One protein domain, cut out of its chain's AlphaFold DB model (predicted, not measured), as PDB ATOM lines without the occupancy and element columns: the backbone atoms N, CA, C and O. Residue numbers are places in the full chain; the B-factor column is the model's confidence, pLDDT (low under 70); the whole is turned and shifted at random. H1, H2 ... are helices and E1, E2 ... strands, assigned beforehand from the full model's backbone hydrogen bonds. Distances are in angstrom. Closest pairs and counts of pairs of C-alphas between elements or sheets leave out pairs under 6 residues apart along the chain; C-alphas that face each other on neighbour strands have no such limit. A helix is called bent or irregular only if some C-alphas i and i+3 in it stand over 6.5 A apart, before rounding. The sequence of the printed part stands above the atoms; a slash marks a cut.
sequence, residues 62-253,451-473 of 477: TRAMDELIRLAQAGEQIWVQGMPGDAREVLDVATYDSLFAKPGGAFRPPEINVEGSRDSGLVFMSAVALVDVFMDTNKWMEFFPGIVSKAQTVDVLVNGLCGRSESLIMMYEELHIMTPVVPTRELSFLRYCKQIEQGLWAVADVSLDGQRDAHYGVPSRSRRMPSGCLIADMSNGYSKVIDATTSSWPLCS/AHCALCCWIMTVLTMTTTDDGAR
ATOM      1  N   THR A  62      38.233  21.122 -40.856       92.69
ATOM      2  CA  THR A  62      37.026  21.333 -41.672       92.69
ATOM      3  C   THR A  62      35.914  20.364 -41.281       92.69
ATOM      4  O   THR A  62      34.790  20.785 -41.011       92.69
ATOM      5  N   ARG A  63      36.235  19.074 -41.145       89.94
ATOM      6  CA  ARG A  63      35.270  18.055 -40.710       89.94
ATOM      7  C   ARG A  63      34.786  18.280 -39.276       89.94
ATOM      8  O   ARG A  63      33.607  18.076 -39.002       89.94
ATOM      9  N   ALA A  64      35.670  18.728 -38.381       89.00
ATOM     10  CA  ALA A  64      35.313  19.104 -37.015       89.00
ATOM     11  C   ALA A  64      34.332  20.295 -36.975       89.00
ATOM     12  O   ALA A  64      33.385  20.281 -36.191       89.00
ATOM     13  N   MET A  65      34.514  21.292 -37.845       93.25
ATOM     14  CA  MET A  65      33.611  22.440 -37.978       93.25
ATOM     15  C   MET A  65      32.228  22.040 -38.507       93.25
ATOM     16  O   MET A  65      31.222  22.411 -37.907       93.25
ATOM     17  N   ASP A  66      32.158  21.250 -39.583       91.31
ATOM     18  CA  ASP A  66      30.877  20.782 -40.135       91.31
ATOM     19  C   ASP A  66      30.076  19.957 -39.114       91.31
ATOM     20  O   ASP A  66      28.851  20.075 -39.023       91.31
ATOM     21  N   GLU A  67      30.766  19.131 -38.326       89.81
ATOM     22  CA  GLU A  67      30.169  18.356 -37.241       89.81
ATOM     23  C   GLU A  67      29.707  19.258 -36.084       89.81
ATOM     24  O   GLU A  67      28.562  19.128 -35.651       89.81
ATOM     25  N   LEU A  68      30.524  20.227 -35.645       89.88
ATOM     26  CA  LEU A  68      30.149  21.197 -34.609       89.88
ATOM     27  C   LEU A  68      28.894  21.995 -34.988       89.88
ATOM     28  O   LEU A  68      27.984  22.128 -34.169       89.88
ATOM     29  N   ILE A  69      28.827  22.515 -36.217       91.06
ATOM     30  CA  ILE A  69      27.685  23.311 -36.691       91.06
ATOM     31  C   ILE A  69      26.404  22.471 -36.631       91.06
ATOM     32  O   ILE A  69      25.401  22.917 -36.071       91.06
ATOM     33  N   ARG A  70      26.450  21.228 -37.130       89.12
ATOM     34  CA  ARG A  70      25.316  20.292 -37.076       89.12
ATOM     35  C   ARG A  70      24.919  19.962 -35.637       89.12
ATOM     36  O   ARG A  70      23.734  20.019 -35.319       89.12
ATOM     37  N   LEU A  71      25.884  19.669 -34.764       86.69
ATOM     38  CA  LEU A  71      25.649  19.390 -33.345       86.69
ATOM     39  C   LEU A  71      24.965  20.564 -32.637       86.69
ATOM     40  O   LEU A  71      23.936  20.382 -31.990       86.69
ATOM     41  N   ALA A  72      25.494  21.778 -32.778       85.44
ATOM     42  CA  ALA A  72      24.959  22.959 -32.108       85.44
ATOM     43  C   ALA A  72      23.563  23.367 -32.627       85.44
ATOM     44  O   ALA A  72      22.765  23.917 -31.858       85.44
ATOM     45  N   GLN A  73      23.244  23.069 -33.894       86.56
ATOM     46  CA  GLN A  73      21.946  23.348 -34.526       86.56
ATOM     47  C   GLN A  73      20.886  22.247 -34.327       86.56
ATOM     48  O   GLN A  73      19.699  22.557 -34.380       86.56
ATOM     49  N   ALA A  74      21.271  20.992 -34.067       82.50
ATOM     50  CA  ALA A  74      20.346  19.851 -33.994       82.50
ATOM     51  C   ALA A  74      19.268  19.952 -32.892       82.50
ATOM     52  O   ALA A  74      18.192  19.366 -33.023       82.50
ATOM     53  N   GLY A  75      19.530  20.704 -31.816       75.56
ATOM     54  CA  GLY A  75      18.565  20.921 -30.732       75.56
ATOM     55  C   GLY A  75      18.106  19.625 -30.051       75.56
ATOM     56  O   GLY A  75      18.856  18.655 -29.965       75.56
ATOM     57  N   GLU A  76      16.845  19.597 -29.616       74.88
ATOM     58  CA  GLU A  76      16.207  18.480 -28.891       74.88
ATOM     59  C   GLU A  76      16.241  17.120 -29.631       74.88
ATOM     60  O   GLU A  76      15.872  16.099 -29.060       74.88
ATOM     61  N   GLN A  77      16.669  17.075 -30.901       78.06
ATOM     62  CA  GLN A  77      16.760  15.838 -31.688       78.06
ATOM     63  C   GLN A  77      17.929  14.934 -31.272       78.06
ATOM     64  O   GLN A  77      17.861  13.730 -31.486       78.06
ATOM     65  N   ILE A  78      19.002  15.511 -30.721       83.12
ATOM     66  CA  ILE A  78      20.223  14.791 -30.308       83.12
ATOM     67  C   ILE A  78      20.633  15.117 -28.861       83.12
ATOM     68  O   ILE A  78      21.436  14.405 -28.256       83.12
ATOM     69  N   TRP A  79      20.086  16.200 -28.308       85.50
ATOM     70  CA  TRP A  79      20.398  16.711 -26.982       85.50
ATOM     71  C   TRP A  79      19.264  16.383 -26.013       85.50
ATOM     72  O   TRP A  79      18.133  16.837 -26.177       85.50
ATOM     73  N   VAL A  80      19.577  15.582 -24.996       82.62
ATOM     74  CA  VAL A  80      18.640  15.139 -23.962       82.62
ATOM     75  C   VAL A  80      18.869  15.973 -22.704       82.62
ATOM     76  O   VAL A  80      19.989  16.050 -22.196       82.62
ATOM     77  N   GLN A  81      17.814  16.586 -22.164       78.31
ATOM     78  CA  GLN A  81      17.891  17.264 -20.866       78.31
ATOM     79  C   GLN A  81      18.181  16.243 -19.759       78.31
ATOM     80  O   GLN A  81      17.441  15.272 -19.602       78.31
ATOM     81  N   GLY A  82      19.261  16.454 -18.999       66.25
ATOM     82  CA  GLY A  82      19.759  15.457 -18.047       66.25
ATOM     83  C   GLY A  82      18.816  15.207 -16.868       66.25
ATOM     84  O   GLY A  82      18.431  14.069 -16.608       66.25
ATOM     85  N   MET A  83      18.441  16.269 -16.152       61.53
ATOM     86  CA  MET A  83      17.497  16.229 -15.028       61.53
ATOM     87  C   MET A  83      16.561  17.445 -15.082       61.53
ATOM     88  O   MET A  83      16.996  18.515 -15.510       61.53
ATOM     89  N   PRO A  84      15.303  17.344 -14.606       54.56
ATOM     90  CA  PRO A  84      14.405  18.493 -14.537       54.56
ATOM     91  C   PRO A  84      14.993  19.606 -13.658       54.56
ATOM     92  O   PRO A  84      15.126  19.435 -12.446       54.56
ATOM     93  N   GLY A  85      15.336  20.741 -14.272       59.69
ATOM     94  CA  GLY A  85      15.964  21.888 -13.605       59.69
ATOM     95  C   GLY A  85      17.479  22.018 -13.803       59.69
ATOM     96  O   GLY A  85      18.042  23.009 -13.345       59.69
ATOM     97  N   ASP A  86      18.134  21.079 -14.493       61.31
ATOM     98  CA  ASP A  86      19.489  21.290 -15.014       61.31
ATOM     99  C   ASP A  86      19.413  22.077 -16.336       61.31
ATOM    100  O   ASP A  86      18.551  21.807 -17.176       61.31
ATOM    101  N   ALA A  87      20.293  23.063 -16.518       64.69
ATOM    102  CA  ALA A  87      20.405  23.821 -17.768       64.69
ATOM    103  C   ALA A  87      21.205  23.060 -18.837       64.69
ATOM    104  O   ALA A  87      21.132  23.386 -20.021       64.69
ATOM    105  N   ARG A  88      21.977  22.052 -18.415       70.56
ATOM    106  CA  ARG A  88      22.909  21.310 -19.253       70.56
ATOM    107  C   ARG A  88      22.226  20.169 -20.004       70.56
ATOM    108  O   ARG A  88      21.590  19.295 -19.412       70.56
ATOM    109  N   GLU A  89      22.445  20.127 -21.312       80.38
ATOM    110  CA  GLU A  89      21.998  19.026 -22.161       80.38
ATOM    111  C   GLU A  89      23.126  18.005 -22.379       80.38
ATOM    112  O   GLU A  89      24.306  18.359 -22.483       80.38
ATOM    113  N   VAL A  90      22.757  16.725 -22.461       82.69
ATOM    114  CA  VAL A  90      23.667  15.588 -22.658       82.69
ATOM    115  C   VAL A  90      23.407  14.952 -24.023       82.69
ATOM    116  O   VAL A  90      22.263  14.835 -24.455       82.69
ATOM    117  N   LEU A  91      24.473  14.545 -24.707       84.50
ATOM    118  CA  LEU A  91      24.404  13.939 -26.037       84.50
ATOM    119  C   LEU A  91      23.789  12.527 -26.000       84.50
ATOM    120  O   LEU A  91      24.295  11.657 -25.287       84.50
ATOM    121  N   ASP A  92      22.773  12.257 -26.828       84.94
ATOM    122  CA  ASP A  92      22.389  10.881 -27.159       84.94
ATOM    123  C   ASP A  92      23.398  10.273 -28.143       84.94
ATOM    124  O   ASP A  92      23.426  10.592 -29.335       84.94
ATOM    125  N   VAL A  93      24.217   9.357 -27.625       82.69
ATOM    126  CA  VAL A  93      25.254   8.647 -28.381       82.69
ATOM    127  C   VAL A  93      24.659   7.801 -29.512       82.69
ATOM    128  O   VAL A  93      25.279   7.692 -30.564       82.69
ATOM    129  N   ALA A  94      23.461   7.228 -29.356       81.19
ATOM    130  CA  ALA A  94      22.874   6.388 -30.401       81.19
ATOM    131  C   ALA A  94      22.459   7.224 -31.626       81.19
ATOM    132  O   ALA A  94      22.799   6.884 -32.765       81.19
ATOM    133  N   THR A  95      21.781   8.351 -31.391       84.25
ATOM    134  CA  THR A  95      21.422   9.302 -32.452       84.25
ATOM    135  C   THR A  95      22.663   9.965 -33.053       84.25
ATOM    136  O   THR A  95      22.776  10.041 -34.278       84.25
ATOM    137  N   TYR A  96      23.644  10.359 -32.238       83.75
ATOM    138  CA  TYR A  96      24.939  10.855 -32.714       83.75
ATOM    139  C   TYR A  96      25.642   9.871 -33.660       83.75
ATOM    140  O   TYR A  96      26.039  10.245 -34.764       83.75
ATOM    141  N   ASP A  97      25.724   8.593 -33.295       82.44
ATOM    142  CA  ASP A  97      26.372   7.580 -34.127       82.44
ATOM    143  C   ASP A  97      25.634   7.393 -35.457       82.44
ATOM    144  O   ASP A  97      26.278   7.278 -36.497       82.44
ATOM    145  N   SER A  98      24.299   7.468 -35.465       81.31
ATOM    146  CA  SER A  98      23.510   7.416 -36.705       81.31
ATOM    147  C   SER A  98      23.728   8.613 -37.645       81.31
ATOM    148  O   SER A  98      23.659   8.449 -38.862       81.31
ATOM    149  N   LEU A  99      24.004   9.803 -37.097       79.50
ATOM    150  CA  LEU A  99      24.150  11.050 -37.858       79.50
ATOM    151  C   LEU A  99      25.576  11.263 -38.385       79.50
ATOM    152  O   LEU A  99      25.754  11.891 -39.432       79.50
ATOM    153  N   PHE A 100      26.582  10.755 -37.665       77.50
ATOM    154  CA  PHE A 100      28.000  11.020 -37.934       77.50
ATOM    155  C   PHE A 100      28.834   9.766 -38.261       77.50
ATOM    156  O   PHE A 100      30.029   9.881 -38.555       77.50
ATOM    157  N   ALA A 101      28.247   8.563 -38.277       70.81
ATOM    158  CA  ALA A 101      28.915   7.391 -38.841       70.81
ATOM    159  C   ALA A 101      29.199   7.577 -40.341       70.81
ATOM    160  O   ALA A 101      28.362   8.040 -41.118       70.81
ATOM    161  N   LYS A 102      30.389   7.146 -40.777       61.47
ATOM    162  CA  LYS A 102      30.705   7.062 -42.210       61.47
ATOM    163  C   LYS A 102      29.774   6.039 -42.881       61.47
ATOM    164  O   LYS A 102      29.616   4.949 -42.328       61.47
ATOM    165  N   PRO A 103      29.238   6.306 -44.087       45.97
ATOM    166  CA  PRO A 103      28.542   5.290 -44.872       45.97
ATOM    167  C   PRO A 103      29.437   4.057 -45.073       45.97
ATOM    168  O   PRO A 103      30.546   4.175 -45.593       45.97
ATOM    169  N   GLY A 104      28.988   2.887 -44.611       52.38
ATOM    170  CA  GLY A 104      29.773   1.643 -44.636       52.38
ATOM    171  C   GLY A 104      30.844   1.504 -43.539       52.38
ATOM    172  O   GLY A 104      31.599   0.535 -43.551       52.38
ATOM    173  N   GLY A 105      30.926   2.437 -42.585       52.53
ATOM    174  CA  GLY A 105      31.780   2.311 -41.406       52.53
ATOM    175  C   GLY A 105      31.230   1.291 -40.408       52.53
ATOM    176  O   GLY A 105      30.028   1.250 -40.150       52.53
ATOM    177  N   ALA A 106      32.111   0.476 -39.825       50.75
ATOM    178  CA  ALA A 106      31.736  -0.419 -38.736       50.75
ATOM    179  C   ALA A 106      31.256   0.370 -37.503       50.75
ATOM    180  O   ALA A 106      31.722   1.484 -37.245       50.75
ATOM    181  N   PHE A 107      30.364  -0.251 -36.726       53.22
ATOM    182  CA  PHE A 107      29.972   0.206 -35.390       53.22
ATOM    183  C   PHE A 107      31.230   0.518 -34.562       53.22
ATOM    184  O   PHE A 107      32.222  -0.215 -34.668       53.22
ATOM    185  N   ARG A 108      31.225   1.595 -33.762       60.69
ATOM    186  CA  ARG A 108      32.410   1.953 -32.963       60.69
ATOM    187  C   ARG A 108      32.829   0.768 -32.081       60.69
ATOM    188  O   ARG A 108      31.951   0.073 -31.563       60.69
ATOM    189  N   PRO A 109      34.142   0.528 -31.885       55.69
ATOM    190  CA  PRO A 109      34.600  -0.495 -30.954       55.69
ATOM    191  C   PRO A 109      33.944  -0.285 -29.578       55.69
ATOM    192  O   PRO A 109      33.982   0.847 -29.088       55.69
ATOM    193  N   PRO A 110      33.395  -1.333 -28.925       57.88
ATOM    194  CA  PRO A 110      32.718  -1.210 -27.625       57.88
ATOM    195  C   PRO A 110      33.585  -0.618 -26.508       57.88
ATOM    196  O   PRO A 110      33.091  -0.258 -25.446       57.88
ATOM    197  N   GLU A 111      34.893  -0.547 -26.740       62.28
ATOM    198  CA  GLU A 111      35.896  -0.024 -25.826       62.28
ATOM    199  C   GLU A 111      35.980   1.509 -25.812       62.28
ATOM    200  O   GLU A 111      36.714   2.032 -24.982       62.28
ATOM    201  N   ILE A 112      35.272   2.242 -26.684       64.88
ATOM    202  CA  ILE A 112      35.310   3.715 -26.749       64.88
ATOM    203  C   ILE A 112      33.954   4.299 -26.337       64.88
ATOM    204  O   ILE A 112      32.987   4.244 -27.095       64.88
ATOM    205  N   ASN A 113      33.908   4.931 -25.164       67.31
ATOM    206  CA  ASN A 113      32.782   5.766 -24.753       67.31
ATOM    207  C   ASN A 113      32.828   7.107 -25.483       67.31
ATOM    208  O   ASN A 113      33.907   7.680 -25.657       67.31
ATOM    209  N   VAL A 114      31.656   7.647 -25.818       73.44
ATOM    210  CA  VAL A 114      31.496   9.045 -26.227       73.44
ATOM    211  C   VAL A 114      30.569   9.755 -25.255       73.44
ATOM    212  O   VAL A 114      29.532   9.225 -24.872       73.44
ATOM    213  N   GLU A 115      30.968  10.955 -24.852       78.12
ATOM    214  CA  GLU A 115      30.185  11.859 -24.015       78.12
ATOM    215  C   GLU A 115      30.211  13.243 -24.661       78.12
ATOM    216  O   GLU A 115      31.276  13.730 -25.059       78.12
ATOM    217  N   GLY A 116      29.041  13.874 -24.752       79.44
ATOM    218  CA  GLY A 116      28.901  15.238 -25.231       79.44
ATOM    219  C   GLY A 116      28.013  16.078 -24.323       79.44
ATOM    220  O   GLY A 116      27.139  15.560 -23.626       79.44
ATOM    221  N   SER A 117      28.261  17.381 -24.344       81.44
ATOM    222  CA  SER A 117      27.606  18.397 -23.529       81.44
ATOM    223  C   SER A 117      27.223  19.589 -24.392       81.44
ATOM    224  O   SER A 117      28.023  20.003 -25.232       81.44
ATOM    225  N   ARG A 118      26.056  20.177 -24.127       84.56
ATOM    226  CA  ARG A 118      25.633  21.447 -24.723       84.56
ATOM    227  C   ARG A 118      25.094  22.392 -23.661       84.56
ATOM    228  O   ARG A 118      24.424  21.970 -22.719       84.56
ATOM    229  N   ASP A 119      25.439  23.662 -23.825       82.75
ATOM    230  CA  ASP A 119      25.031  24.768 -22.962       82.75
ATOM    231  C   ASP A 119      24.824  26.026 -23.822       82.75
ATOM    232  O   ASP A 119      25.392  26.153 -24.913       82.75
ATOM    233  N   SER A 120      24.002  26.972 -23.367       86.00
ATOM    234  CA  SER A 120      23.807  28.236 -24.075       86.00
ATOM    235  C   SER A 120      23.637  29.426 -23.140       86.00
ATOM    236  O   SER A 120      22.899  29.379 -22.160       86.00
ATOM    237  N   GLY A 121      24.292  30.529 -23.494       86.88
ATOM    238  CA  GLY A 121      24.350  31.742 -22.690       86.88
ATOM    239  C   GLY A 121      24.191  33.007 -23.524       86.88
ATOM    240  O   GLY A 121      24.343  32.999 -24.747       86.88
ATOM    241  N   LEU A 122      23.894  34.116 -22.852       89.38
ATOM    242  CA  LEU A 122      23.967  35.455 -23.433       89.38
ATOM    243  C   LEU A 122      25.225  36.149 -22.921       89.38
ATOM    244  O   LEU A 122      25.510  36.095 -21.727       89.38
ATOM    245  N   VAL A 123      25.941  36.824 -23.818       90.12
ATOM    246  CA  VAL A 123      27.175  37.543 -23.501       90.12
ATOM    247  C   VAL A 123      27.063  39.002 -23.933       90.12
ATOM    248  O   VAL A 123      26.675  39.274 -25.064       90.12
ATOM    249  N   PHE A 124      27.404  39.960 -23.066       89.94
ATOM    250  CA  PHE A 124      27.377  41.397 -23.377       89.94
ATOM    251  C   PHE A 124      28.606  41.841 -24.193       89.94
ATOM    252  O   PHE A 124      29.419  42.657 -23.763       89.94
ATOM    253  N   MET A 125      28.765  41.247 -25.373       91.62
ATOM    254  CA  MET A 125      29.819  41.536 -26.342       91.62
ATOM    255  C   MET A 125      29.323  41.130 -27.737       91.62
ATOM    256  O   MET A 125      28.507  40.215 -27.845       91.62
ATOM    257  N   SER A 126      29.781  41.793 -28.803       93.62
ATOM    258  CA  SER A 126      29.427  41.399 -30.177       93.62
ATOM    259  C   SER A 126      30.158  40.128 -30.608       93.62
ATOM    260  O   SER A 126      31.247  39.827 -30.110       93.62
ATOM    261  N   ALA A 127      29.596  39.410 -31.578       93.19
ATOM    262  CA  ALA A 127      30.121  38.130 -32.035       93.19
ATOM    263  C   ALA A 127      31.545  38.271 -32.594       93.19
ATOM    264  O   ALA A 127      32.424  37.469 -32.290       93.19
ATOM    265  N   VAL A 128      31.808  39.362 -33.322       93.19
ATOM    266  CA  VAL A 128      33.145  39.696 -33.843       93.19
ATOM    267  C   VAL A 128      34.152  39.962 -32.716       93.19
ATOM    268  O   VAL A 128      35.305  39.557 -32.829       93.19
ATOM    269  N   ALA A 129      33.739  40.617 -31.626       92.88
ATOM    270  CA  ALA A 129      34.621  40.881 -30.490       92.88
ATOM    271  C   ALA A 129      34.892  39.611 -29.659       92.88
ATOM    272  O   ALA A 129      36.007  39.430 -29.178       92.88
ATOM    273  N   LEU A 130      33.921  38.694 -29.560       92.81
ATOM    274  CA  LEU A 130      34.137  37.348 -29.020       92.81
ATOM    275  C   LEU A 130      35.129  36.548 -29.870       92.81
ATOM    276  O   LEU A 130      36.099  36.023 -29.335       92.81
ATOM    277  N   VAL A 131      34.941  36.511 -31.190       93.69
ATOM    278  CA  VAL A 131      35.880  35.866 -32.124       93.69
ATOM    279  C   VAL A 131      37.289  36.457 -32.007       93.69
ATOM    280  O   VAL A 131      38.261  35.707 -31.960       93.69
ATOM    281  N   ASP A 132      37.416  37.780 -31.873       92.69
ATOM    282  CA  ASP A 132      38.705  38.437 -31.628       92.69
ATOM    283  C   ASP A 132      39.381  37.979 -30.326       92.69
ATOM    284  O   ASP A 132      40.610  37.947 -30.287       92.69
ATOM    285  N   VAL A 133      38.616  37.649 -29.277       92.38
ATOM    286  CA  VAL A 133      39.129  37.093 -28.010       92.38
ATOM    287  C   VAL A 133      39.519  35.620 -28.162       92.38
ATOM    288  O   VAL A 133      40.550  35.216 -27.632       92.38
ATOM    289  N   PHE A 134      38.746  34.818 -28.902       91.25
ATOM    290  CA  PHE A 134      39.059  33.403 -29.143       91.25
ATOM    291  C   PHE A 134      40.301  33.196 -30.028       91.25
ATOM    292  O   PHE A 134      41.017  32.212 -29.842       91.25
ATOM    293  N   MET A 135      40.553  34.087 -30.994       91.81
ATOM    294  CA  MET A 135      41.629  33.926 -31.988       91.81
ATOM    295  C   MET A 135      42.950  34.623 -31.613       91.81
ATOM    296  O   MET A 135      43.990  34.296 -32.181       91.81
ATOM    297  N   ASP A 136      42.935  35.575 -30.676       91.69
ATOM    298  CA  ASP A 136      44.128  36.280 -30.187       91.69
ATOM    299  C   ASP A 136      44.542  35.722 -28.821       91.69
ATOM    300  O   ASP A 136      43.829  35.887 -27.833       91.69
ATOM    301  N   THR A 137      45.709  35.082 -28.739       91.88
ATOM    302  CA  THR A 137      46.170  34.427 -27.504       91.88
ATOM    303  C   THR A 137      46.367  35.377 -26.332       91.88
ATOM    304  O   THR A 137      46.218  34.954 -25.188       91.88
ATOM    305  N   ASN A 138      46.687  36.649 -26.582       92.94
ATOM    306  CA  ASN A 138      46.850  37.619 -25.501       92.94
ATOM    307  C   ASN A 138      45.485  37.973 -24.920       92.94
ATOM    308  O   ASN A 138      45.298  37.897 -23.710       92.94
ATOM    309  N   LYS A 139      44.500  38.247 -25.786       92.81
ATOM    310  CA  LYS A 139      43.117  38.490 -25.355       92.81
ATOM    311  C   LYS A 139      42.501  37.258 -24.695       92.81
ATOM    312  O   LYS A 139      41.775  37.410 -23.723       92.81
ATOM    313  N   TRP A 140      42.814  36.054 -25.176       90.62
ATOM    314  CA  TRP A 140      42.399  34.791 -24.560       90.62
ATOM    315  C   TRP A 140      42.873  34.693 -23.101       90.62
ATOM    316  O   TRP A 140      42.061  34.479 -22.200       90.62
ATOM    317  N   MET A 141      44.163  34.944 -22.847       90.25
ATOM    318  CA  MET A 141      44.722  34.983 -21.488       90.25
ATOM    319  C   MET A 141      44.145  36.126 -20.639       90.25
ATOM    320  O   MET A 141      43.803  35.910 -19.479       90.25
ATOM    321  N   GLU A 142      44.001  37.331 -21.202       91.00
ATOM    322  CA  GLU A 142      43.426  38.494 -20.505       91.00
ATOM    323  C   GLU A 142      41.950  38.293 -20.126       91.00
ATOM    324  O   GLU A 142      41.502  38.823 -19.107       91.00
ATOM    325  N   PHE A 143      41.195  37.522 -20.915       87.81
ATOM    326  CA  PHE A 143      39.778  37.243 -20.679       87.81
ATOM    327  C   PHE A 143      39.558  36.069 -19.707       87.81
ATOM    328  O   PHE A 143      38.602  36.091 -18.931       87.81
ATOM    329  N   PHE A 144      40.457  35.075 -19.684       84.19
ATOM    330  CA  PHE A 144      40.371  33.895 -18.807       84.19
ATOM    331  C   PHE A 144      41.553  33.739 -17.814       84.19
ATOM    332  O   PHE A 144      42.038  32.621 -17.617       84.19
ATOM    333  N   PRO A 145      41.999  34.800 -17.104       81.62
ATOM    334  CA  PRO A 145      43.261  34.803 -16.347       81.62
ATOM    335  C   PRO A 145      43.259  33.902 -15.102       81.62
ATOM    336  O   PRO A 145      44.313  33.598 -14.552       81.62
ATOM    337  N   GLY A 146      42.081  33.482 -14.628       77.56
ATOM    338  CA  GLY A 146      41.944  32.528 -13.519       77.56
ATOM    339  C   GLY A 146      42.038  31.056 -13.934       77.56
ATOM    340  O   GLY A 146      41.941  30.191 -13.068       77.56
ATOM    341  N   ILE A 147      42.168  30.775 -15.238       80.50
ATOM    342  CA  ILE A 147      42.115  29.422 -15.809       80.50
ATOM    343  C   ILE A 147      43.272  29.207 -16.784       80.50
ATOM    344  O   ILE A 147      43.989  28.221 -16.671       80.50
ATOM    345  N   VAL A 148      43.466  30.119 -17.736       85.81
ATOM    346  CA  VAL A 148      44.517  30.035 -18.752       85.81
ATOM    347  C   VAL A 148      45.772  30.692 -18.182       85.81
ATOM    348  O   VAL A 148      45.864  31.916 -18.126       85.81
ATOM    349  N   SER A 149      46.742  29.889 -17.740       86.44
ATOM    350  CA  SER A 149      48.023  30.409 -17.239       86.44
ATOM    351  C   SER A 149      48.957  30.842 -18.369       86.44
ATOM    352  O   SER A 149      49.858  31.649 -18.144       86.44
ATOM    353  N   LYS A 150      48.752  30.303 -19.577       89.38
ATOM    354  CA  LYS A 150      49.553  30.580 -20.773       89.38
ATOM    355  C   LYS A 150      48.792  30.141 -22.022       89.38
ATOM    356  O   LYS A 150      48.166  29.087 -22.011       89.38
ATOM    357  N   ALA A 151      48.904  30.893 -23.110       91.19
ATOM    358  CA  ALA A 151      48.449  30.484 -24.433       91.19
ATOM    359  C   ALA A 151      49.387  31.030 -25.513       91.19
ATOM    360  O   ALA A 151      49.900  32.144 -25.396       91.19
ATOM    361  N   GLN A 152      49.609  30.250 -26.568       92.38
ATOM    362  CA  GLN A 152      50.486  30.608 -27.677       92.38
ATOM    363  C   GLN A 152      50.000  29.987 -28.990       92.38
ATOM    364  O   GLN A 152      49.680  28.801 -29.054       92.38
ATOM    365  N   THR A 153      49.998  30.779 -30.063       93.56
ATOM    366  CA  THR A 153      49.823  30.271 -31.424       93.56
ATOM    367  C   THR A 153      51.136  29.630 -31.852       93.56
ATOM    368  O   THR A 153      52.163  30.306 -31.926       93.56
ATOM    369  N   VAL A 154      51.105  28.322 -32.090       91.88
ATOM    370  CA  VAL A 154      52.254  27.539 -32.559       91.88
ATOM    371  C   VAL A 154      52.454  27.749 -34.057       91.88
ATOM    372  O   VAL A 154      53.583  27.923 -34.506       91.88
ATOM    373  N   ASP A 155      51.358  27.747 -34.822       92.00
ATOM    374  CA  ASP A 155      51.384  27.880 -36.279       92.00
ATOM    375  C   ASP A 155      50.060  28.454 -36.821       92.00
ATOM    376  O   ASP A 155      49.010  28.343 -36.181       92.00
ATOM    377  N   VAL A 156      50.096  29.045 -38.016       93.69
ATOM    378  CA  VAL A 156      48.925  29.562 -38.744       93.69
ATOM    379  C   VAL A 156      48.770  28.752 -40.028       93.69
ATOM    380  O   VAL A 156      49.499  28.948 -40.997       93.69
ATOM    381  N   LEU A 157      47.808  27.828 -40.037       92.31
ATOM    382  CA  LEU A 157      47.630  26.858 -41.122       92.31
ATOM    383  C   LEU A 157      46.823  27.429 -42.289       92.31
ATOM    384  O   LEU A 157      47.116  27.129 -43.444       92.31
ATOM    385  N   VAL A 158      45.820  28.260 -41.993       93.19
ATOM    386  CA  VAL A 158      45.053  29.013 -42.992       93.19
ATOM    387  C   VAL A 158      44.868  30.433 -42.475       93.19
ATOM    388  O   VAL A 158      44.273  30.642 -41.420       93.19
ATOM    389  N   ASN A 159      45.367  31.421 -43.218       89.56
ATOM    390  CA  ASN A 159      45.128  32.825 -42.907       89.56
ATOM    391  C   ASN A 159      43.810  33.271 -43.553       89.56
ATOM    392  O   ASN A 159      43.746  33.480 -44.766       89.56
ATOM    393  N   GLY A 160      42.767  33.389 -42.733       81.06
ATOM    394  CA  GLY A 160      41.412  33.688 -43.180       81.06
ATOM    395  C   GLY A 160      41.215  35.092 -43.763       81.06
ATOM    396  O   GLY A 160      42.038  36.001 -43.611       81.06
ATOM    397  N   LEU A 161      40.055  35.308 -44.380       78.69
ATOM    398  CA  LEU A 161      39.620  36.622 -44.847       78.69
ATOM    399  C   LEU A 161      39.560  37.605 -43.667       78.69
ATOM    400  O   LEU A 161      38.918  37.357 -42.642       78.69
ATOM    401  N   CYS A 162      40.262  38.735 -43.815       69.88
ATOM    402  CA  CYS A 162      40.453  39.735 -42.757       69.88
ATOM    403  C   CYS A 162      41.045  39.154 -41.446       69.88
ATOM    404  O   CYS A 162      40.837  39.717 -40.374       69.88
ATOM    405  N   GLY A 163      41.759  38.021 -41.521       67.81
ATOM    406  CA  GLY A 163      42.356  37.326 -40.374       67.81
ATOM    407  C   GLY A 163      41.361  36.611 -39.449       67.81
ATOM    408  O   GLY A 163      41.768  36.133 -38.393       67.81
ATOM    409  N   ARG A 164      40.068  36.540 -39.810       73.56
ATOM    410  CA  ARG A 164      38.995  36.037 -38.928       73.56
ATOM    411  C   ARG A 164      38.186  34.893 -39.527       73.56
ATOM    412  O   ARG A 164      38.156  33.814 -38.950       73.56
ATOM    413  N   SER A 165      37.498  35.131 -40.645       88.62
ATOM    414  CA  SER A 165      36.657  34.102 -41.269       88.62
ATOM    415  C   SER A 165      37.511  33.203 -42.150       88.62
ATOM    416  O   SER A 165      38.346  33.715 -42.890       88.62
ATOM    417  N   GLU A 166      37.297  31.891 -42.089       92.31
ATOM    418  CA  GLU A 166      38.140  30.881 -42.740       92.31
ATOM    419  C   GLU A 166      39.585  30.871 -42.193       92.31
ATOM    420  O   GLU A 166      40.542  30.627 -42.922       92.31
ATOM    421  N   SER A 167      39.754  31.180 -40.901       94.31
ATOM    422  CA  SER A 167      41.059  31.267 -40.232       94.31
ATOM    423  C   SER A 167      41.316  30.022 -39.381       94.31
ATOM    424  O   SER A 167      40.502  29.694 -38.517       94.31
ATOM    425  N   LEU A 168      42.431  29.329 -39.617       95.00
ATOM    426  CA  LEU A 168      42.821  28.101 -38.917       95.00
ATOM    427  C   LEU A 168      44.199  28.270 -38.281       95.00
ATOM    428  O   LEU A 168      45.198  28.446 -38.983       95.00
ATOM    429  N   ILE A 169      44.254  28.147 -36.958       93.88
ATOM    430  CA  ILE A 169      45.484  28.253 -36.170       93.88
ATOM    431  C   ILE A 169      45.711  26.991 -35.339       93.88
ATOM    432  O   ILE A 169      44.765  26.365 -34.865       93.88
ATOM    433  N   MET A 170      46.975  26.623 -35.148       92.44
ATOM    434  CA  MET A 170      47.383  25.640 -34.150       92.44
ATOM    435  C   MET A 170      47.748  26.386 -32.867       92.44
ATOM    436  O   MET A 170      48.624  27.252 -32.875       92.44
ATOM    437  N   MET A 171      47.085  26.047 -31.765       89.88
ATOM    438  CA  MET A 171      47.272  26.675 -30.459       89.88
ATOM    439  C   MET A 171      47.810  25.673 -29.441       89.88
ATOM    440  O   MET A 171      47.469  24.490 -29.462       89.88
ATOM    441  N   TYR A 172      48.626  26.192 -28.532       88.75
ATOM    442  CA  TYR A 172      49.036  25.556 -27.289       88.75
ATOM    443  C   TYR A 172      48.508  26.387 -26.118       88.75
ATOM    444  O   TYR A 172      48.619  27.616 -26.144       88.75
ATOM    445  N   GLU A 173      47.972  25.743 -25.082       86.12
ATOM    446  CA  GLU A 173      47.596  26.415 -23.834       86.12
ATOM    447  C   GLU A 173      47.929  25.587 -22.589       86.12
ATOM    448  O   GLU A 173      47.953  24.355 -22.617       86.12
ATOM    449  N   GLU A 174      48.175  26.288 -21.484       85.50
ATOM    450  CA  GLU A 174      48.318  25.724 -20.146       85.50
ATOM    451  C   GLU A 174      47.130  26.171 -19.290       85.50
ATOM    452  O   GLU A 174      46.840  27.367 -19.175       85.50
ATOM    453  N   LEU A 175      46.451  25.205 -18.672       81.25
ATOM    454  CA  LEU A 175      45.263  25.428 -17.856       81.25
ATOM    455  C   LEU A 175      45.532  25.120 -16.388       81.25
ATOM    456  O   LEU A 175      45.781  23.968 -16.018       81.25
ATOM    457  N   HIS A 176      45.407  26.132 -15.539       75.38
ATOM    458  CA  HIS A 176      45.433  25.993 -14.095       75.38
ATOM    459  C   HIS A 176      44.009  25.808 -13.559       75.38
ATOM    460  O   HIS A 176      43.189  26.724 -13.564       75.38
ATOM    461  N   ILE A 177      43.696  24.603 -13.078       66.50
ATOM    462  CA  ILE A 177      42.408  24.325 -12.437       66.50
ATOM    463  C   ILE A 177      42.516  24.749 -10.971       66.50
ATOM    464  O   ILE A 177      43.392  24.269 -10.259       66.50
ATOM    465  N   MET A 178      41.591  25.592 -10.497       57.75
ATOM    466  CA  MET A 178      41.593  26.204  -9.151       57.75
ATOM    467  C   MET A 178      41.571  25.225  -7.951       57.75
ATOM    468  O   MET A 178      41.511  25.654  -6.800       57.75
ATOM    469  N   THR A 179      41.603  23.911  -8.176       57.72
ATOM    470  CA  THR A 179      41.737  22.903  -7.120       57.72
ATOM    471  C   THR A 179      43.215  22.536  -6.928       57.72
ATOM    472  O   THR A 179      43.786  21.932  -7.837       57.72
ATOM    473  N   PRO A 180      43.832  22.762  -5.748       54.25
ATOM    474  CA  PRO A 180      45.282  22.610  -5.527       54.25
ATOM    475  C   PRO A 180      45.815  21.162  -5.591       54.25
ATOM    476  O   PRO A 180      46.976  20.913  -5.284       54.25
ATOM    477  N   VAL A 181      44.965  20.198  -5.955       60.59
ATOM    478  CA  VAL A 181      45.275  18.765  -6.096       60.59
ATOM    479  C   VAL A 181      45.382  18.349  -7.573       60.59
ATOM    480  O   VAL A 181      45.879  17.268  -7.874       60.59
ATOM    481  N   VAL A 182      44.931  19.191  -8.511       57.94
ATOM    482  CA  VAL A 182      44.988  18.905  -9.951       57.94
ATOM    483  C   VAL A 182      46.137  19.711 -10.564       57.94
ATOM    484  O   VAL A 182      46.114  20.937 -10.466       57.94
ATOM    485  N   PRO A 183      47.147  19.068 -11.181       64.06
ATOM    486  CA  PRO A 183      48.239  19.789 -11.823       64.06
ATOM    487  C   PRO A 183      47.739  20.588 -13.032       64.06
ATOM    488  O   PRO A 183      46.725  20.235 -13.645       64.06
ATOM    489  N   THR A 184      48.483  21.638 -13.387       71.50
ATOM    490  CA  THR A 184      48.288  22.387 -14.635       71.50
ATOM    491  C   THR A 184      48.268  21.421 -15.822       71.50
ATOM    492  O   THR A 184      49.087  20.503 -15.890       71.50
ATOM    493  N   ARG A 185      47.310  21.596 -16.737       75.38
ATOM    494  CA  ARG A 185      47.158  20.748 -17.927       75.38
ATOM    495  C   ARG A 185      47.640  21.487 -19.162       75.38
ATOM    496  O   ARG A 185      47.147  22.572 -19.442       75.38
ATOM    497  N   GLU A 186      48.560  20.876 -19.894       78.94
ATOM    498  CA  GLU A 186      49.043  21.372 -21.183       78.94
ATOM    499  C   GLU A 186      48.220  20.749 -22.316       78.94
ATOM    500  O   GLU A 186      47.908  19.556 -22.272       78.94
ATOM    501  N   LEU A 187      47.835  21.550 -23.308       77.75
ATOM    502  CA  LEU A 187      46.924  21.146 -24.379       77.75
ATOM    503  C   LEU A 187      47.362  21.723 -25.721       77.75
ATOM    504  O   LEU A 187      47.824  22.857 -25.797       77.75
ATOM    505  N   SER A 188      47.196  20.942 -26.791       82.75
ATOM    506  CA  SER A 188      47.475  21.360 -28.170       82.75
ATOM    507  C   SER A 188      46.313  21.005 -29.090       82.75
ATOM    508  O   SER A 188      45.896  19.847 -29.174       82.75
ATOM    509  N   PHE A 189      45.783  22.002 -29.790       87.44
ATOM    510  CA  PHE A 189      44.601  21.845 -30.633       87.44
ATOM    511  C   PHE A 189      44.640  22.775 -31.845       87.44
ATOM    512  O   PHE A 189      45.381  23.757 -31.893       87.44
ATOM    513  N   LEU A 190      43.831  22.442 -32.843       91.69
ATOM    514  CA  LEU A 190      43.527  23.317 -33.965       91.69
ATOM    515  C   LEU A 190      42.265  24.102 -33.633       91.69
ATOM    516  O   LEU A 190      41.260  23.476 -33.299       91.69
ATOM    517  N   ARG A 191      42.313  25.430 -33.762       93.56
ATOM    518  CA  ARG A 191      41.155  26.324 -33.665       93.56
ATOM    519  C   ARG A 191      40.823  26.867 -35.048       93.56
ATOM    520  O   ARG A 191      41.608  27.612 -35.639       93.56
ATOM    521  N   TYR A 192      39.662  26.483 -35.559       94.94
ATOM    522  CA  TYR A 192      39.112  26.947 -36.828       94.94
ATOM    523  C   TYR A 192      37.997  27.951 -36.552       94.94
ATOM    524  O   TYR A 192      37.054  27.648 -35.823       94.94
ATOM    525  N   CYS A 193      38.084  29.138 -37.143       95.06
ATOM    526  CA  CYS A 193      37.052  30.160 -37.069       95.06
ATOM    527  C   CYS A 193      36.433  30.404 -38.447       95.06
ATOM    528  O   CYS A 193      37.132  30.648 -39.436       95.06
ATOM    529  N   LYS A 194      35.101  30.376 -38.496       94.81
ATOM    530  CA  LYS A 194      34.306  30.562 -39.708       94.81
ATOM    531  C   LYS A 194      33.127  31.484 -39.437       94.81
ATOM    532  O   LYS A 194      32.384  31.290 -38.479       94.81
ATOM    533  N   GLN A 195      32.926  32.465 -40.308       95.00
ATOM    534  CA  GLN A 195      31.662  33.187 -40.368       95.00
ATOM    535  C   GLN A 195      30.687  32.374 -41.229       95.00
ATOM    536  O   GLN A 195      30.993  32.090 -42.385       95.00
ATOM    537  N   ILE A 196      29.539  31.989 -40.669       93.31
ATOM    538  CA  ILE A 196      28.497  31.253 -41.402       93.31
ATOM    539  C   ILE A 196      27.658  32.244 -42.214       93.31
ATOM    540  O   ILE A 196      27.483  32.083 -43.415       93.31
ATOM    541  N   GLU A 197      27.184  33.302 -41.558       92.25
ATOM    542  CA  GLU A 197      26.398  34.377 -42.169       92.25
ATOM    543  C   GLU A 197      26.645  35.706 -41.432       92.25
ATOM    544  O   GLU A 197      27.485  35.807 -40.530       92.25
ATOM    545  N   GLN A 198      25.963  36.785 -41.821       90.69
ATOM    546  CA  GLN A 198      26.183  38.091 -41.203       90.69
ATOM    547  C   GLN A 198      25.721  38.101 -39.736       90.69
ATOM    548  O   GLN A 198      24.529  38.118 -39.456       90.69
ATOM    549  N   GLY A 199      26.681  38.152 -38.808       90.81
ATOM    550  CA  GLY A 199      26.423  38.109 -37.364       90.81
ATOM    551  C   GLY A 199      26.403  36.702 -36.755       90.81
ATOM    552  O   GLY A 199      26.276  36.602 -35.540       90.81
ATOM    553  N   LEU A 200      26.585  35.633 -37.542       94.69
ATOM    554  CA  LEU A 200      26.708  34.260 -37.037       94.69
ATOM    555  C   LEU A 200      28.107  33.701 -37.309       94.69
ATOM    556  O   LEU A 200      28.540  33.577 -38.457       94.69
ATOM    557  N   TRP A 201      28.787  33.318 -36.235       95.69
ATOM    558  CA  TRP A 201      30.137  32.769 -36.248       95.69
ATOM    559  C   TRP A 201      30.172  31.386 -35.611       95.69
ATOM    560  O   TRP A 201      29.373  31.076 -34.728       95.69
ATOM    561  N   ALA A 202      31.132  30.576 -36.039       94.88
ATOM    562  CA  ALA A 202      31.482  29.304 -35.437       94.88
ATOM    563  C   ALA A 202      32.982  29.278 -35.126       94.88
ATOM    564  O   ALA A 202      33.803  29.683 -35.955       94.88
ATOM    565  N   VAL A 203      33.328  28.785 -33.939       94.75
ATOM    566  CA  VAL A 203      34.707  28.523 -33.513       94.75
ATOM    567  C   VAL A 203      34.781  27.060 -33.094       94.75
ATOM    568  O   VAL A 203      34.095  26.669 -32.152       94.75
ATOM    569  N   ALA A 204      35.584  26.264 -33.803       92.50
ATOM    570  CA  ALA A 204      35.725  24.826 -33.596       92.50
ATOM    571  C   ALA A 204      37.157  24.449 -33.200       92.50
ATOM    572  O   ALA A 204      38.106  24.749 -33.923       92.50
ATOM    573  N   ASP A 205      37.277  23.729 -32.088       89.81
ATOM    574  CA  ASP A 205      38.513  23.206 -31.523       89.81
ATOM    575  C   ASP A 205      38.571  21.672 -31.644       89.81
ATOM    576  O   ASP A 205      37.660  20.961 -31.195       89.81
ATOM    577  N   VAL A 206      39.679  21.147 -32.179       86.19
ATOM    578  CA  VAL A 206      39.976  19.702 -32.272       86.19
ATOM    579  C   VAL A 206      41.406  19.404 -31.803       86.19
ATOM    580  O   VAL A 206      42.348  20.079 -32.213       86.19
ATOM    581  N   SER A 207      41.594  18.413 -30.919       78.25
ATOM    582  CA  SER A 207      42.931  18.064 -30.398       78.25
ATOM    583  C   SER A 207      43.809  17.426 -31.467       78.25
ATOM    584  O   SER A 207      43.314  16.698 -32.328       78.25
ATOM    585  N   LEU A 208      45.124  17.568 -31.313       73.00
ATOM    586  CA  LEU A 208      46.098  16.807 -32.101       73.00
ATOM    587  C   LEU A 208      46.451  15.433 -31.497       73.00
ATOM    588  O   LEU A 208      47.167  14.662 -32.142       73.00
ATOM    589  N   ASP A 209      45.930  15.121 -30.303       59.97
ATOM    590  CA  ASP A 209      46.132  13.868 -29.563       59.97
ATOM    591  C   ASP A 209      45.944  12.642 -30.472       59.97
ATOM    592  O   ASP A 209      44.837  12.314 -30.918       59.97
ATOM    593  N   GLY A 210      47.056  11.963 -30.757       52.28
ATOM    594  CA  GLY A 210      47.106  10.788 -31.622       52.28
ATOM    595  C   GLY A 210      47.658  10.974 -33.038       52.28
ATOM    596  O   GLY A 210      48.047   9.962 -33.617       52.28
ATOM    597  N   GLN A 211      47.767  12.183 -33.609       50.28
ATOM    598  CA  GLN A 211      48.416  12.337 -34.931       50.28
ATOM    599  C   GLN A 211      49.943  12.416 -34.812       50.28
ATOM    600  O   GLN A 211      50.640  11.842 -35.645       50.28
ATOM    601  N   ARG A 212      50.461  13.056 -33.753       52.53
ATOM    602  CA  ARG A 212      51.908  13.134 -33.483       52.53
ATOM    603  C   ARG A 212      52.434  11.997 -32.601       52.53
ATOM    604  O   ARG A 212      53.510  11.476 -32.882       52.53
ATOM    605  N   ASP A 213      51.643  11.504 -31.647       44.31
ATOM    606  CA  ASP A 213      52.021  10.349 -30.805       44.31
ATOM    607  C   ASP A 213      52.135   9.030 -31.588       44.31
ATOM    608  O   ASP A 213      52.902   8.139 -31.216       44.31
ATOM    609  N   ALA A 214      51.412   8.912 -32.710       46.00
ATOM    610  CA  ALA A 214      51.486   7.749 -33.592       46.00
ATOM    611  C   ALA A 214      52.892   7.538 -34.184       46.00
ATOM    612  O   ALA A 214      53.292   6.393 -34.397       46.00
ATOM    613  N   HIS A 215      53.674   8.608 -34.379       46.28
ATOM    614  CA  HIS A 215      55.066   8.509 -34.836       46.28
ATOM    615  C   HIS A 215      56.005   7.884 -33.789       46.28
ATOM    616  O   HIS A 215      57.071   7.392 -34.150       46.28
ATOM    617  N   TYR A 216      55.593   7.836 -32.516       46.47
ATOM    618  CA  TYR A 216      56.323   7.197 -31.415       46.47
ATOM    619  C   TYR A 216      55.740   5.829 -31.015       46.47
ATOM    620  O   TYR A 216      56.138   5.256 -30.002       46.47
ATOM    621  N   GLY A 217      54.792   5.287 -31.791       40.41
ATOM    622  CA  GLY A 217      54.207   3.963 -31.549       40.41
ATOM    623  C   GLY A 217      53.313   3.866 -30.306       40.41
ATOM    624  O   GLY A 217      52.950   2.761 -29.901       40.41
ATOM    625  N   VAL A 218      52.937   4.996 -29.694       43.75
ATOM    626  CA  VAL A 218      52.037   5.021 -28.534       43.75
ATOM    627  C   VAL A 218      50.585   4.977 -29.028       43.75
ATOM    628  O   VAL A 218      50.169   5.879 -29.759       43.75
ATOM    629  N   PRO A 219      49.770   3.974 -28.640       43.28
ATOM    630  CA  PRO A 219      48.358   3.947 -29.010       43.28
ATOM    631  C   PRO A 219      47.636   5.166 -28.437       43.28
ATOM    632  O   PRO A 219      47.694   5.404 -27.230       43.28
ATOM    633  N   SER A 220      46.937   5.918 -29.288       47.00
ATOM    634  CA  SER A 220      46.202   7.126 -28.903       47.00
ATOM    635  C   SER A 220      45.088   6.760 -27.915       47.00
ATOM    636  O   SER A 220      44.055   6.211 -28.302       47.00
ATOM    637  N   ARG A 221      45.302   7.025 -26.619       50.28
ATOM    638  CA  ARG A 221      44.393   6.604 -25.532       50.28
ATOM    639  C   ARG A 221      43.182   7.515 -25.342       50.28
ATOM    640  O   ARG A 221      42.433   7.331 -24.394       50.28
ATOM    641  N   SER A 222      42.995   8.483 -26.220       48.19
ATOM    642  CA  SER A 222      41.843   9.373 -26.278       48.19
ATOM    643  C   SER A 222      41.869  10.072 -27.624       48.19
ATOM    644  O   SER A 222      42.943  10.417 -28.115       48.19
ATOM    645  N   ARG A 223      40.699  10.290 -28.221       51.53
ATOM    646  CA  ARG A 223      40.563  11.163 -29.389       51.53
ATOM    647  C   ARG A 223      39.502  12.193 -29.041       51.53
ATOM    648  O   ARG A 223      38.342  11.831 -28.829       51.53
ATOM    649  N   ARG A 224      39.882  13.464 -28.923       59.28
ATOM    650  CA  ARG A 224      38.892  14.530 -28.750       59.28
ATOM    651  C   ARG A 224      38.054  14.589 -30.026       59.28
ATOM    652  O   ARG A 224      38.594  14.569 -31.130       59.28
ATOM    653  N   MET A 225      36.743  14.619 -29.850       65.38
ATOM    654  CA  MET A 225      35.800  14.891 -30.931       65.38
ATOM    655  C   MET A 225      35.660  16.420 -31.056       65.38
ATOM    656  O   MET A 225      36.168  17.137 -30.189       65.38
ATOM    657  N   PRO A 226      35.044  16.964 -32.117       74.38
ATOM    658  CA  PRO A 226      34.816  18.401 -32.218       74.38
ATOM    659  C   PRO A 226      34.170  18.999 -30.966       74.38
ATOM    660  O   PRO A 226      33.274  18.428 -30.337       74.38
ATOM    661  N   SER A 227      34.659  20.184 -30.627       83.62
ATOM    662  CA  SER A 227      34.215  20.993 -29.499       83.62
ATOM    663  C   SER A 227      34.277  22.463 -29.882       83.62
ATOM    664  O   SER A 227      35.050  22.812 -30.767       83.62
ATOM    665  N   GLY A 228      33.493  23.324 -29.245       89.88
ATOM    666  CA  GLY A 228      33.504  24.755 -29.534       89.88
ATOM    667  C   GLY A 228      32.108  25.355 -29.510       89.88
ATOM    668  O   GLY A 228      31.185  24.770 -28.946       89.88
ATOM    669  N   CYS A 229      31.939  26.523 -30.129       91.81
ATOM    670  CA  CYS A 229      30.699  27.282 -30.005       91.81
ATOM    671  C   CYS A 229      30.206  27.936 -31.302       91.81
ATOM    672  O   CYS A 229      30.982  28.304 -32.187       91.81
ATOM    673  N   LEU A 230      28.884  28.121 -31.368       93.75
ATOM    674  CA  LEU A 230      28.229  29.082 -32.254       93.75
ATOM    675  C   LEU A 230      27.997  30.393 -31.503       93.75
ATOM    676  O   LEU A 230      27.583  30.379 -30.345       93.75
ATOM    677  N   ILE A 231      28.219  31.518 -32.179       94.94
ATOM    678  CA  ILE A 231      28.107  32.868 -31.625       94.94
ATOM    679  C   ILE A 231      27.231  33.697 -32.568       94.94
ATOM    680  O   ILE A 231      27.631  33.978 -33.697       94.94
ATOM    681  N   ALA A 232      26.040  34.082 -32.110       95.38
ATOM    682  CA  ALA A 232      25.066  34.855 -32.875       95.38
ATOM    683  C   ALA A 232      24.879  36.257 -32.274       95.38
ATOM    684  O   ALA A 232      24.474  36.373 -31.116       95.38
ATOM    685  N   ASP A 233      25.132  37.312 -33.049       94.88
ATOM    686  CA  ASP A 233      24.814  38.697 -32.679       94.88
ATOM    687  C   ASP A 233      23.299  38.862 -32.448       94.88
ATOM    688  O   ASP A 233      22.468  38.458 -33.264       94.88
ATOM    689  N   MET A 234      22.928  39.511 -31.344       93.38
ATOM    690  CA  MET A 234      21.545  39.815 -30.980       93.38
ATOM    691  C   MET A 234      21.272  41.319 -31.115       93.38
ATOM    692  O   MET A 234      22.111  42.169 -30.812       93.38
ATOM    693  N   SER A 235      20.046  41.684 -31.501       89.06
ATOM    694  CA  SER A 235      19.641  43.084 -31.743       89.06
ATOM    695  C   SER A 235      19.700  44.008 -30.514       89.06
ATOM    696  O   SER A 235      19.590  45.226 -30.648       89.06
ATOM    697  N   ASN A 236      19.885  43.446 -29.318       88.31
ATOM    698  CA  ASN A 236      20.044  44.153 -28.047       88.31
ATOM    699  C   ASN A 236      21.518  44.452 -27.683       88.31
ATOM    700  O   ASN A 236      21.770  44.965 -26.593       88.31
ATOM    701  N   GLY A 237      22.480  44.129 -28.557       86.81
ATOM    702  CA  GLY A 237      23.916  44.342 -28.329       86.81
ATOM    703  C   GLY A 237      24.615  43.240 -27.523       86.81
ATOM    704  O   GLY A 237      25.777  43.403 -27.160       86.81
ATOM    705  N   TYR A 238      23.920  42.137 -27.243       92.62
ATOM    706  CA  TYR A 238      24.510  40.904 -26.720       92.62
ATOM    707  C   TYR A 238      24.838  39.955 -27.884       92.62
ATOM    708  O   TYR A 238      24.347  40.137 -28.995       92.62
ATOM    709  N   SER A 239      25.589  38.892 -27.612       94.69
ATOM    710  CA  SER A 239      25.638  37.691 -28.448       94.69
ATOM    711  C   SER A 239      25.007  36.518 -27.710       94.69
ATOM    712  O   SER A 239      25.214  36.367 -26.505       94.69
ATOM    713  N   LYS A 240      24.275  35.655 -28.416       92.88
ATOM    714  CA  LYS A 240      23.935  34.319 -27.919       92.88
ATOM    715  C   LYS A 240      25.071  33.369 -28.277       92.88
ATOM    716  O   LYS A 240      25.396  33.226 -29.452       92.88
ATOM    717  N   VAL A 241      25.646  32.718 -27.273       91.88
ATOM    718  CA  VAL A 241      26.661  31.673 -27.441       91.88
ATOM    719  C   VAL A 241      26.011  30.319 -27.165       91.88
ATOM    720  O   VAL A 241      25.251  30.185 -26.206       91.88
ATOM    721  N   ILE A 242      26.280  29.327 -28.009       89.94
ATOM    722  CA  ILE A 242      25.874  27.927 -27.823       89.94
ATOM    723  C   ILE A 242      27.149  27.092 -27.897       89.94
ATOM    724  O   ILE A 242      27.722  26.982 -28.979       89.94
ATOM    725  N   ASP A 243      27.598  26.535 -26.773       86.81
ATOM    726  CA  ASP A 243      28.708  25.575 -26.743       86.81
ATOM    727  C   ASP A 243      28.177  24.174 -27.036       86.81
ATOM    728  O   ASP A 243      27.132  23.776 -26.517       86.81
ATOM    729  N   ALA A 244      28.896  23.431 -27.866       84.38
ATOM    730  CA  ALA A 244      28.689  22.011 -28.072       84.38
ATOM    731  C   ALA A 244      30.056  21.325 -28.022       84.38
ATOM    732  O   ALA A 244      30.907  21.513 -28.892       84.38
ATOM    733  N   THR A 245      30.262  20.513 -26.992       78.88
ATOM    734  CA  THR A 245      31.530  19.833 -26.737       78.88
ATOM    735  C   THR A 245      31.323  18.330 -26.746       78.88
ATOM    736  O   THR A 245      30.584  17.817 -25.910       78.88
ATOM    737  N   THR A 246      32.002  17.615 -27.648       72.75
ATOM    738  CA  THR A 246      31.983  16.145 -27.712       72.75
ATOM    739  C   THR A 246      33.365  15.574 -27.403       72.75
ATOM    740  O   THR A 246      34.396  16.186 -27.681       72.75
ATOM    741  N   SER A 247      33.423  14.380 -26.819       64.50
ATOM    742  CA  SER A 247      34.681  13.763 -26.401       64.50
ATOM    743  C   SER A 247      34.620  12.232 -26.427       64.50
ATOM    744  O   SER A 247      33.553  11.666 -26.199       64.50
ATOM    745  N   SER A 248      35.744  11.554 -26.712       61.91
ATOM    746  CA  SER A 248      35.805  10.082 -26.754       61.91
ATOM    747  C   SER A 248      36.975   9.498 -25.953       61.91
ATOM    748  O   SER A 248      38.109   9.981 -26.049       61.91
ATOM    749  N   TRP A 249      36.697   8.456 -25.159       56.84
ATOM    750  CA  TRP A 249      37.622   7.920 -24.149       56.84
ATOM    751  C   TRP A 249      37.483   6.396 -23.991       56.84
ATOM    752  O   TRP A 249      36.361   5.885 -24.030       56.84
ATOM    753  N   PRO A 250      38.577   5.652 -23.751       51.56
ATOM    754  CA  PRO A 250      38.520   4.216 -23.529       51.56
ATOM    755  C   PRO A 250      37.788   3.833 -22.241       51.56
ATOM    756  O   PRO A 250      38.026   4.425 -21.183       51.56
ATOM    757  N   LEU A 251      36.997   2.761 -22.302       49.06
ATOM    758  CA  LEU A 251      36.250   2.180 -21.180       49.06
ATOM    759  C   LEU A 251      37.143   1.952 -19.946       49.06
ATOM    760  O   LEU A 251      36.771   2.263 -18.814       49.06
ATOM    761  N   CYS A 252      38.365   1.461 -20.178       41.31
ATOM    762  CA  CYS A 252      39.339   1.120 -19.141       41.31
ATOM    763  C   CYS A 252      39.911   2.328 -18.377       41.31
ATOM    764  O   CYS A 252      40.566   2.135 -17.355       41.31
ATOM    765  N   SER A 253      39.687   3.567 -18.832       42.50
ATOM    766  CA  SER A 253      40.256   4.758 -18.181       42.50
ATOM    767  C   SER A 253      39.492   5.213 -16.927       42.50
ATOM    768  O   SER A 253      39.935   6.143 -16.257       42.50
ATOM    769  N   ALA A 451      38.918  17.069 -18.723       41.75
ATOM    770  CA  ALA A 451      39.067  18.453 -18.284       41.75
ATOM    771  C   ALA A 451      38.750  19.491 -19.367       41.75
ATOM    772  O   ALA A 451      38.445  20.621 -19.021       41.75
ATOM    773  N   HIS A 452      38.740  19.107 -20.647       49.62
ATOM    774  CA  HIS A 452      38.282  19.974 -21.725       49.62
ATOM    775  C   HIS A 452      36.757  20.150 -21.810       49.62
ATOM    776  O   HIS A 452      36.299  21.245 -22.101       49.62
ATOM    777  N   CYS A 453      35.963  19.118 -21.498       49.75
ATOM    778  CA  CYS A 453      34.509  19.258 -21.346       49.75
ATOM    779  C   CYS A 453      34.184  20.126 -20.130       49.75
ATOM    780  O   CYS A 453      33.300  20.977 -20.189       49.75
ATOM    781  N   ALA A 454      34.936  19.932 -19.040       51.09
ATOM    782  CA  ALA A 454      34.858  20.804 -17.879       51.09
ATOM    783  C   ALA A 454      35.244  22.245 -18.249       51.09
ATOM    784  O   ALA A 454      34.512  23.153 -17.877       51.09
ATOM    785  N   LEU A 455      36.319  22.446 -19.025       55.69
ATOM    786  CA  LEU A 455      36.789  23.755 -19.480       55.69
ATOM    787  C   LEU A 455      35.762  24.479 -20.351       55.69
ATOM    788  O   LEU A 455      35.473  25.627 -20.057       55.69
ATOM    789  N   CYS A 456      35.192  23.845 -21.378       57.97
ATOM    790  CA  CYS A 456      34.200  24.485 -22.250       57.97
ATOM    791  C   CYS A 456      32.938  24.893 -21.464       57.97
ATOM    792  O   CYS A 456      32.501  26.041 -21.547       57.97
ATOM    793  N   CYS A 457      32.445  24.024 -20.569       57.81
ATOM    794  CA  CYS A 457      31.376  24.382 -19.627       57.81
ATOM    795  C   CYS A 457      31.786  25.540 -18.687       57.81
ATOM    796  O   CYS A 457      30.978  26.415 -18.378       57.81
ATOM    797  N   TRP A 458      33.045  25.585 -18.236       57.41
ATOM    798  CA  TRP A 458      33.560  26.661 -17.379       57.41
ATOM    799  C   TRP A 458      33.739  27.985 -18.129       57.41
ATOM    800  O   TRP A 458      33.408  29.033 -17.585       57.41
ATOM    801  N   ILE A 459      34.207  27.949 -19.377       64.12
ATOM    802  CA  ILE A 459      34.301  29.099 -20.283       64.12
ATOM    803  C   ILE A 459      32.910  29.705 -20.466       64.12
ATOM    804  O   ILE A 459      32.756  30.907 -20.277       64.12
ATOM    805  N   MET A 460      31.885  28.885 -20.723       66.19
ATOM    806  CA  MET A 460      30.487  29.333 -20.794       66.19
ATOM    807  C   MET A 460      29.976  29.907 -19.466       66.19
ATOM    808  O   MET A 460      29.336  30.963 -19.450       66.19
ATOM    809  N   THR A 461      30.322  29.280 -18.339       61.62
ATOM    810  CA  THR A 461      29.993  29.795 -16.997       61.62
ATOM    811  C   THR A 461      30.641  31.167 -16.745       61.62
ATOM    812  O   THR A 461      29.994  32.078 -16.234       61.62
ATOM    813  N   VAL A 462      31.899  31.371 -17.145       61.00
ATOM    814  CA  VAL A 462      32.618  32.647 -16.977       61.00
ATOM    815  C   VAL A 462      32.123  33.712 -17.962       61.00
ATOM    816  O   VAL A 462      31.904  34.858 -17.564       61.00
ATOM    817  N   LEU A 463      31.876  33.348 -19.223       68.88
ATOM    818  CA  LEU A 463      31.290  34.225 -20.244       68.88
ATOM    819  C   LEU A 463      29.906  34.742 -19.833       68.88
ATOM    820  O   LEU A 463      29.594  35.907 -20.066       68.88
ATOM    821  N   THR A 464      29.088  33.912 -19.187       59.91
ATOM    822  CA  THR A 464      27.788  34.346 -18.660       59.91
ATOM    823  C   THR A 464      27.948  35.168 -17.376       59.91
ATOM    824  O   THR A 464      27.414  36.278 -17.300       59.91
ATOM    825  N   MET A 465      28.745  34.715 -16.399       57.47
ATOM    826  CA  MET A 465      28.910  35.417 -15.115       57.47
ATOM    827  C   MET A 465      29.538  36.813 -15.230       57.47
ATOM    828  O   MET A 465      29.050  37.753 -14.594       57.47
ATOM    829  N   THR A 466      30.563  36.992 -16.072       54.72
ATOM    830  CA  THR A 466      31.198  38.308 -16.309       54.72
ATOM    831  C   THR A 466      30.190  39.371 -16.760       54.72
ATOM    832  O   THR A 466      30.330  40.550 -16.437       54.72
ATOM    833  N   THR A 467      29.119  38.956 -17.437       53.53
ATOM    834  CA  THR A 467      28.107  39.866 -17.988       53.53
ATOM    835  C   THR A 467      26.990  40.174 -17.002       53.53
ATOM    836  O   THR A 467      26.427  41.270 -17.039       53.53
ATOM    837  N   THR A 468      26.721  39.271 -16.052       50.56
ATOM    838  CA  THR A 468      25.814  39.565 -14.936       50.56
ATOM    839  C   THR A 468      26.373  40.630 -13.988       50.56
ATOM    840  O   THR A 468      25.598  41.479 -13.550       50.56
ATOM    841  N   ASP A 469      27.691  40.675 -13.734       44.44
ATOM    842  CA  ASP A 469      28.280  41.733 -12.893       44.44
ATOM    843  C   ASP A 469      28.308  43.098 -13.610       44.44
ATOM    844  O   ASP A 469      27.871  44.095 -13.032       44.44
ATOM    845  N   ASP A 470      28.713  43.178 -14.888       47.34
ATOM    846  CA  ASP A 470      28.696  44.464 -15.620       47.34
ATOM    847  C   ASP A 470      27.259  44.976 -15.860       47.34
ATOM    848  O   ASP A 470      26.970  46.168 -15.708       47.34
ATOM    849  N   GLY A 471      26.310  44.069 -16.125       44.06
ATOM    850  CA  GLY A 471      24.882  44.389 -16.197       44.06
ATOM    851  C   GLY A 471      24.305  44.886 -14.863       44.06
ATOM    852  O   GLY A 471      23.509  45.832 -14.848       44.06
ATOM    853  N   ALA A 472      24.731  44.308 -13.735       38.59
ATOM    854  CA  ALA A 472      24.341  44.757 -12.400       38.59
ATOM    855  C   ALA A 472      24.956  46.119 -12.036       38.59
ATOM    856  O   ALA A 472      24.267  46.956 -11.445       38.59
ATOM    857  N   ARG A 473      26.210  46.383 -12.431       41.72
ATOM    858  CA  ARG A 473      26.873  47.687 -12.249       41.72
ATOM    859  C   ARG A 473      26.193  48.786 -13.062       41.72
ATOM    860  O   ARG A 473      25.874  49.834 -12.504       41.72
TER     861      ARG A 473
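Overview. This is residues 62 to 253 and 451 to 473 of the 477 residues of an uncharacterized protein of Zea mays (UniProt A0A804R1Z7). A twisted sheet of nine strands winds through the whole domain, with H1 packed on one face and the long H6 on the opposite face. H3 and H4 form a corner on H6's side, H2 grazes the sheet, and H5 lies off it in the link between E7 and E8. The printed part has 215 residues, with six named helices and nine named strands in the order H1 E1 E2 H2 E3 H3 H4 E4 E5 E6 E7 H5 E8 E9 H6. The sheet, antiparallel throughout, runs E1 E2 E3 E9 E8 E7 E6 E5 E4, and the class is mixed, helices and strands. The whole is compact, with a radius of gyration of the C-alphas of 17.3 A and spans of 52 by 41 by 39 A.

Along the chain. Find C-alpha 62 at (37.026, 21.333, -41.672), where H1, residues 62 to 77, begins; it is irregular, with C-alphas 73 and 76 9.4 A apart. Next come E1, 79 to 81, E2, 89 to 91, H2, 93 to 100, and E3, 112 to 123, 34.9 A long. Then read H3, 127 to 135, H4, 137 to 143, E4, 148 to 158, E5, 167 to 175, and E6, 185 to 197, 34.7 A long. E7, 200 to 207, H5, 213 to 216, E8, 223 to 233, 31.9 A long, and E9, 239 to 250, 36.2 A long, follow. After the cut, H6 runs from 451 to 473 over 32.2 A, ending at (26.873, 47.687, -12.249).

Arrangement. Begin with the sheet, whose edge strands are E1 and E4. Look at N 80 and O 90 in the hairpin E1 and E2, 2.8 A apart, and at N 117 and O 245 between E3 and E9, also 2.8 A. E4 E5 E6 E7 form a meander, each strand the antiparallel neighbour of the one before; N 172 and O 152 are 2.9 A apart. E4 bends by 58 degrees at residue 155. The sheet curls round H1, whose Ala 64 has its C-alpha 4.9 A from that of Pro 226 in E8. H1 and H6 lie on opposite faces; the closest C-alphas of H6 and E3 are those of Thr 464 and Val 123, 5.8 A. H3 and H4 touch only at the corner, at a steep tilt of 61 degrees; H4 lies over E4 at a height over the sheet of 7.3 A. H2 only grazes the sheet with residues 93 to 97, and H5 is not on it. Every O i to N i+4 pair is within hydrogen-bond range in H2, H3 and H4, against 9 of 12 in H1 and 18 of 19 in H6; H5 is too short for one.

Size, cuts and confidence. The C-alphas of Gly 104 and Arg 473 are the two farthest apart, 56.4 A. Residues 254 to 450 are not printed, and C-alphas 253 and 451 stand 13.7 A apart across this cut. Of the links printed whole, H2 to E3 is the long one, and its residues 101 to 106 stand free. The mean pLDDT of the printed part is 76.0; it is under 70 in 74 residues, among them 209 to 225 and 451 to 473.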